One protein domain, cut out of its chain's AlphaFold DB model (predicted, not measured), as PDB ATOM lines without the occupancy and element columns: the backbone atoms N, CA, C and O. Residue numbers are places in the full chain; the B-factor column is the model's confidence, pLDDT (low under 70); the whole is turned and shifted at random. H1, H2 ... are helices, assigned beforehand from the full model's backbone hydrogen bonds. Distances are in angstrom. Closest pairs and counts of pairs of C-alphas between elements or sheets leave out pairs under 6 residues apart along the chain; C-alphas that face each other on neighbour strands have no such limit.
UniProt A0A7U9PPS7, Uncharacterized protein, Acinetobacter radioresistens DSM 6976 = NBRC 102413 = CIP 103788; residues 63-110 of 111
ATOM      1  N   PRO A  63     205.127 174.601 189.311       57.09
ATOM      2  CA  PRO A  63     204.689 173.392 188.602       57.09
ATOM      3  C   PRO A  63     203.397 173.618 187.802       57.09
ATOM      4  O   PRO A  63     203.234 173.053 186.731       57.09
ATOM      5  N   LEU A  64     202.547 174.541 188.272       56.88
ATOM      6  CA  LEU A  64     201.442 175.112 187.504       56.88
ATOM      7  C   LEU A  64     201.896 175.628 186.133       56.88
ATOM      8  O   LEU A  64     201.364 175.167 185.139       56.88
ATOM      9  N   PHE A  65     202.901 176.507 186.051       63.72
ATOM     10  CA  PHE A  65     203.443 177.005 184.780       63.72
ATOM     11  C   PHE A  65     203.837 175.881 183.814       63.72
ATOM     12  O   PHE A  65     203.546 175.982 182.629       63.72
ATOM     13  N   TRP A  66     204.441 174.795 184.302       60.94
ATOM     14  CA  TRP A  66     204.816 173.658 183.454       60.94
ATOM     15  C   TRP A  66     203.611 172.846 182.976       60.94
ATOM     16  O   TRP A  66     203.519 172.558 181.787       60.94
ATOM     17  N   CYS A  67     202.643 172.564 183.856       59.56
ATOM     18  CA  CYS A  67     201.384 171.925 183.456       59.56
ATOM     19  C   CYS A  67     200.656 172.727 182.366       59.56
ATOM     20  O   CYS A  67     199.991 172.161 181.504       59.56
ATOM     21  N   ILE A  68     200.789 174.049 182.418       62.59
ATOM     22  CA  ILE A  68     200.173 174.974 181.473       62.59
ATOM     23  C   ILE A  68     200.952 175.008 180.159       62.59
ATOM     24  O   ILE A  68     200.354 174.989 179.086       62.59
ATOM     25  N   PHE A  69     202.282 175.045 180.231       66.12
ATOM     26  CA  PHE A  69     203.154 175.053 179.062       66.12
ATOM     27  C   PHE A  69     202.923 173.816 178.180       66.12
ATOM     28  O   PHE A  69     202.803 173.943 176.962       66.12
ATOM     29  N   ASP A  70     202.742 172.645 178.795       65.56
ATOM     30  CA  ASP A  70     202.420 171.397 178.089       65.56
ATOM     31  C   ASP A  70     201.012 171.400 177.456       65.56
ATOM     32  O   ASP A  70     200.750 170.665 176.499       65.56
ATOM     33  N   GLY A  71     200.088 172.212 177.979       65.12
ATOM     34  CA  GLY A  71     198.743 172.392 177.425       65.12
ATOM     35  C   GLY A  71     198.718 173.286 176.185       65.12
ATOM     36  O   GLY A  71     197.916 173.058 175.279       65.12
ATOM     37  N   LEU A  72     199.632 174.258 176.096       67.44
ATOM     38  CA  LEU A  72     199.657 175.227 174.997       67.44
ATOM     39  C   LEU A  72     199.944 174.604 173.633       67.44
ATOM     40  O   LEU A  72     199.373 175.036 172.640       67.44
ATOM     41  N   ALA A  73     200.762 173.553 173.587       66.31
ATOM     42  CA  ALA A  73     201.098 172.847 172.348       66.31
ATOM     43  C   ALA A  73     199.926 172.042 171.745       66.31
ATOM     44  O   ALA A  73     200.098 171.367 170.734       66.31
ATOM     45  N   LYS A  74     198.752 172.034 172.392       71.19
ATOM     46  CA  LYS A  74     197.569 171.265 171.970       71.19
ATOM     47  C   LYS A  74     196.496 172.131 171.307       71.19
ATOM     48  O   LYS A  74     195.390 171.644 171.080       71.19
ATOM     49  N   GLN A  75     196.782 173.406 171.042       71.38
ATOM     50  CA  GLN A  75     195.835 174.292 170.372       71.38
ATOM     51  C   GLN A  75     195.885 174.062 168.855       71.38
ATOM     52  O   GLN A  75     196.968 174.144 168.277       71.38
ATOM     53  N   PRO A  76     194.751 173.772 168.193       77.12
ATOM     54  CA  PRO A  76     194.722 173.615 166.745       77.12
ATOM     55  C   PRO A  76     195.000 174.957 166.062       77.12
ATOM     56  O   PRO A  76     194.557 176.008 166.529       77.12
ATOM     57  N   ASN A  77     195.720 174.921 164.945       78.19
ATOM     58  CA  ASN A  77     196.001 176.106 164.151       78.19
ATOM     59  C   ASN A  77     194.689 176.624 163.514       78.19
ATOM     60  O   ASN A  77     193.979 175.848 162.867       78.19
ATOM     61  N   PRO A  78     194.343 177.917 163.683       76.25
ATOM     62  CA  PRO A  78     193.122 178.496 163.120       76.25
ATOM     63  C   PRO A  78     193.073 178.456 161.584       76.25
ATOM     64  O   PRO A  78     191.981 178.406 161.021       76.25
ATOM     65  N   GLU A  79     194.224 178.459 160.908       80.88
ATOM     66  CA  GLU A  79     194.320 178.390 159.444       80.88
ATOM     67  C   GLU A  79     194.373 176.946 158.927       80.88
ATOM     68  O   GLU A  79     193.901 176.662 157.825       80.88
ATOM     69  N   ASN A  80     194.901 176.017 159.729       81.50
ATOM     70  CA  ASN A  80     194.987 174.601 159.385       81.50
ATOM     71  C   ASN A  80     194.636 173.713 160.595       81.50
ATOM     72  O   ASN A  80     195.521 173.332 161.357       81.50
ATOM     73  N   PRO A  81     193.365 173.305 160.759       80.62
ATOM     74  CA  PRO A  81     192.917 172.551 161.933       80.62
ATOM     75  C   PRO A  81     193.560 171.162 162.083       80.62
ATOM     76  O   PRO A  81     193.392 170.512 163.113       80.62
ATOM     77  N   SER A  82     194.264 170.689 161.050       83.44
ATOM     78  CA  SER A  82     195.005 169.424 161.053       83.44
ATOM     79  C   SER A  82     196.347 169.530 161.784       83.44
ATOM     80  O   SER A  82     196.946 168.510 162.119       83.44
ATOM     81  N   GLU A  83     196.828 170.753 162.011       82.88
ATOM     82  CA  GLU A  83     198.114 171.057 162.628       82.88
ATOM     83  C   GLU A  83     197.906 171.704 164.000       82.88
ATOM     84  O   GLU A  83     196.999 172.511 164.203       82.88
ATOM     85  N   MET A  84     198.754 171.336 164.959       79.44
ATOM     86  CA  MET A  84     198.772 171.945 166.288       79.44
ATOM     87  C   MET A  84     199.793 173.080 166.309       79.44
ATOM     88  O   MET A  84     200.889 172.930 165.770       79.44
ATOM     89  N   LEU A  85     199.444 174.193 166.950       76.31
ATOM     90  CA  LEU A  85     200.344 175.323 167.144       76.31
ATOM     91  C   LEU A  85     201.476 174.947 168.099       76.31
ATOM     92  O   LEU A  85     201.278 174.288 169.125       76.31
ATOM     93  N   SER A  86     202.675 175.420 167.784       76.69
ATOM     94  CA  SER A  86     203.781 175.389 168.725       76.69
ATOM     95  C   SER A  86     203.523 176.352 169.885       76.69
ATOM     96  O   SER A  86     202.840 177.368 169.756       76.69
ATOM     97  N   VAL A  87     204.123 176.069 171.041       71.69
ATOM     98  CA  VAL A  87     203.975 176.924 172.231       71.69
ATOM     99  C   VAL A  87     204.431 178.361 171.963       71.69
ATOM    100  O   VAL A  87     203.849 179.300 172.495       71.69
ATOM    101  N   VAL A  88     205.450 178.534 171.116       73.81
ATOM    102  CA  VAL A  88     205.968 179.853 170.731       73.81
ATOM    103  C   VAL A  88     204.925 180.620 169.922       73.81
ATOM    104  O   VAL A  88     204.622 181.755 170.263       73.81
ATOM    105  N   GLU A  89     204.296 179.980 168.935       74.00
ATOM    106  CA  GLU A  89     203.240 180.607 168.129       74.00
ATOM    107  C   GLU A  89     202.015 180.972 168.969       74.00
ATOM    108  O   GLU A  89     201.403 182.011 168.746       74.00
ATOM    109  N   VAL A  90     201.656 180.156 169.963       71.94
ATOM    110  CA  VAL A  90     200.555 180.495 170.874       71.94
ATOM    111  C   VAL A  90     200.906 181.705 171.742       71.94
ATOM    112  O   VAL A  90     200.055 182.559 171.968       71.94
ATOM    113  N   ILE A  91     202.148 181.808 172.218       69.81
ATOM    114  CA  ILE A  91     202.593 182.942 173.040       69.81
ATOM    115  C   ILE A  91     202.717 184.222 172.205       69.81
ATOM    116  O   ILE A  91     202.333 185.287 172.681       69.81
ATOM    117  N   ASP A  92     203.203 184.131 170.968       76.44
ATOM    118  CA  ASP A  92     203.378 185.293 170.091       76.44
ATOM    119  C   ASP A  92     202.036 185.844 169.581       76.44
ATOM    120  O   ASP A  92     201.896 187.051 169.375       76.44
ATOM    121  N   ASN A  93     201.027 184.981 169.433       73.00
ATOM    122  CA  ASN A  93     199.694 185.363 168.962       73.00
ATOM    123  C   ASN A  93     198.726 185.775 170.082       73.00
ATOM    124  O   ASN A  93     197.626 186.244 169.787       73.00
ATOM    125  N   VAL A  94     199.089 185.603 171.359       71.81
ATOM    126  CA  VAL A  94     198.193 185.864 172.495       71.81
ATOM    127  C   VAL A  94     198.822 186.874 173.445       71.81
ATOM    128  O   VAL A  94     199.944 186.717 173.919       71.81
ATOM    129  N   SER A  95     198.069 187.922 173.789       73.06
ATOM    130  CA  SER A  95     198.555 188.888 174.772       73.06
ATOM    131  C   SER A  95     198.755 188.220 176.144       73.06
ATOM    132  O   SER A  95     197.961 187.357 176.530       73.06
ATOM    133  N   PRO A  96     199.743 188.643 176.954       64.50
ATOM    134  CA  PRO A  96     199.973 188.055 178.277       64.50
ATOM    135  C   PRO A  96     198.741 188.079 179.198       64.50
ATOM    136  O   PRO A  96     198.581 187.200 180.044       64.50
ATOM    137  N   VAL A  97     197.868 189.078 179.030       69.31
ATOM    138  CA  VAL A  97     196.625 189.232 179.800       69.31
ATOM    139  C   VAL A  97     195.588 188.203 179.360       69.31
ATOM    140  O   VAL A  97     195.068 187.468 180.194       69.31
ATOM    141  N   GLU A  98     195.341 188.093 178.056       71.06
ATOM    142  CA  GLU A  98     194.401 187.118 177.496       71.06
ATOM    143  C   GLU A  98     194.847 185.676 177.779       71.06
ATOM    144  O   GLU A  98     194.036 184.806 178.099       71.06
ATOM    145  N   TYR A  99     196.156 185.434 177.734       71.06
ATOM    146  CA  TYR A  99     196.755 184.163 178.114       71.06
ATOM    147  C   TYR A  99     196.480 183.823 179.586       71.06
ATOM    148  O   TYR A  99     196.025 182.719 179.893       71.06
ATOM    149  N   ALA A 100     196.694 184.777 180.498       68.00
ATOM    150  CA  ALA A 100     196.426 184.587 181.921       68.00
ATOM    151  C   ALA A 100     194.932 184.354 182.217       68.00
ATOM    152  O   ALA A 100     194.597 183.566 183.102       68.00
ATOM    153  N   GLU A 101     194.025 184.994 181.478       72.38
ATOM    154  CA  GLU A 101     192.581 184.793 181.627       72.38
ATOM    155  C   GLU A 101     192.129 183.410 181.149       72.38
ATOM    156  O   GLU A 101     191.459 182.699 181.905       72.38
ATOM    157  N   LYS A 102     192.538 182.996 179.939       71.44
ATOM    158  CA  LYS A 102     192.268 181.646 179.408       71.44
ATOM    159  C   LYS A 102     192.791 180.577 180.359       71.44
ATOM    160  O   LYS A 102     192.081 179.630 180.689       71.44
ATOM    161  N   LEU A 103     193.990 180.798 180.885       68.19
ATOM    162  CA  LEU A 103     194.598 179.933 181.875       68.19
ATOM    163  C   LEU A 103     193.747 179.797 183.148       68.19
ATOM    164  O   LEU A 103     193.460 178.694 183.616       68.19
ATOM    165  N   MET A 104     193.360 180.923 183.744       68.75
ATOM    166  CA  MET A 104     192.567 180.910 184.972       68.75
ATOM    167  C   MET A 104     191.189 180.276 184.749       68.75
ATOM    168  O   MET A 104     190.633 179.699 185.685       68.75
ATOM    169  N   ALA A 105     190.643 180.357 183.533       73.06
ATOM    170  CA  ALA A 105     189.412 179.677 183.151       73.06
ATOM    171  C   ALA A 105     189.593 178.152 183.065       73.06
ATOM    172  O   ALA A 105     188.790 177.421 183.643       73.06
ATOM    173  N   GLU A 106     190.660 177.657 182.431       69.88
ATOM    174  CA  GLU A 106     190.947 176.216 182.366       69.88
ATOM    175  C   GLU A 106     191.165 175.605 183.753       69.88
ATOM    176  O   GLU A 106     190.552 174.590 184.082       69.88
ATOM    177  N   LEU A 107     191.949 176.267 184.610       64.75
ATOM    178  CA  LEU A 107     192.186 175.814 185.987       64.75
ATOM    179  C   LEU A 107     190.909 175.783 186.840       64.75
ATOM    180  O   LEU A 107     190.815 175.003 187.786       64.75
ATOM    181  N   ARG A 108     189.919 176.634 186.542       74.25
ATOM    182  CA  ARG A 108     188.609 176.607 187.215       74.25
ATOM    183  C   ARG A 108     187.704 175.494 186.694       74.25
ATOM    184  O   ARG A 108     186.869 175.006 187.453       74.25
ATOM    185  N   ASN A 109     187.861 175.124 185.426       68.69
ATOM    186  CA  ASN A 109     187.026 174.139 184.743       68.69
ATOM    187  C   ASN A 109     187.553 172.704 184.871       68.69
ATOM    188  O   ASN A 109     186.780 171.774 184.659       68.69
ATOM    189  N   SER A 110     188.822 172.502 185.247       61.22
ATOM    190  CA  SER A 110     189.342 171.178 185.602       61.22
ATOM    191  C   SER A 110     188.798 170.744 186.974       61.22
ATOM    192  O   SER A 110     189.450 170.915 188.006       61.22
TER     193      SER A 110
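Overview. This is residues 63 to 110 of the 111 residues of an uncharacterized protein of Acinetobacter radioresistens DSM 6976 = NBRC 102413 = CIP 103788 (UniProt A0A7U9PPS7). The longest helix, H3, crosses H1 near their middles, and the third helix, H2, makes a corner with H1, the end of H1 meeting the start of H2. The centres of the three helices make a triangle with few contacts between its sides, and a loop of residues 73 to 86 forms one end of the longest axis. The printed part has 48 residues with three named helices, in the order H1, H2, H3, and no named strand; the class is all helix. It is compact, with a radius of gyration of the C-alphas of 10.9 A, and spans 28 by 20 by 18 A.

Along the chain. H3 holds residues 96 to 109 and is 20.1 A long, from C-alpha 96 at (199.973, 188.055, 178.277) to C-alpha 109 at (187.026, 174.139, 184.743). H1 holds residues 63 to 72, 14.6 A long, and begins with C-alpha 63 at (204.689, 173.392, 188.602). H2 holds residues 87 to 93, 10.0 A long.

Arrangement. H3 is close to H1 but not clearly touching, the closest C-alphas being those of Ile 68 and Leu 103, 7.5 A apart; their lines are about perpendicular, at 79 degrees. H3 is also close to H2 but not clearly touching, with the C-alphas of Ile 91 and Tyr 99 closest at 7.8 A, at a steep tilt of 58 degrees, opposite ways. H1 and H2 only just touch, with 3 pairs of C-alphas within 8 A, the closest those of Leu 72 and Val 87 at 5.4 A; they are about perpendicular, at 74 degrees. In H2 and H3 every O i to N i+4 pair is within hydrogen-bond range; in H1, 5 of 6 are.

Size, cuts and confidence. The C-alphas of Pro 63 and Glu 79, the two farthest apart, are 31.3 A apart. The printed part has no cut. The link from H1 to H2 is long, 14 residues, and that from H2 to H3 is tight, 2 residues. Residues 92 to 98, of which 96 to 98 belong to H3, stand free. The mean pLDDT of the printed part is 70.8, and 21 residues are under 70, among them residues 63 to 73.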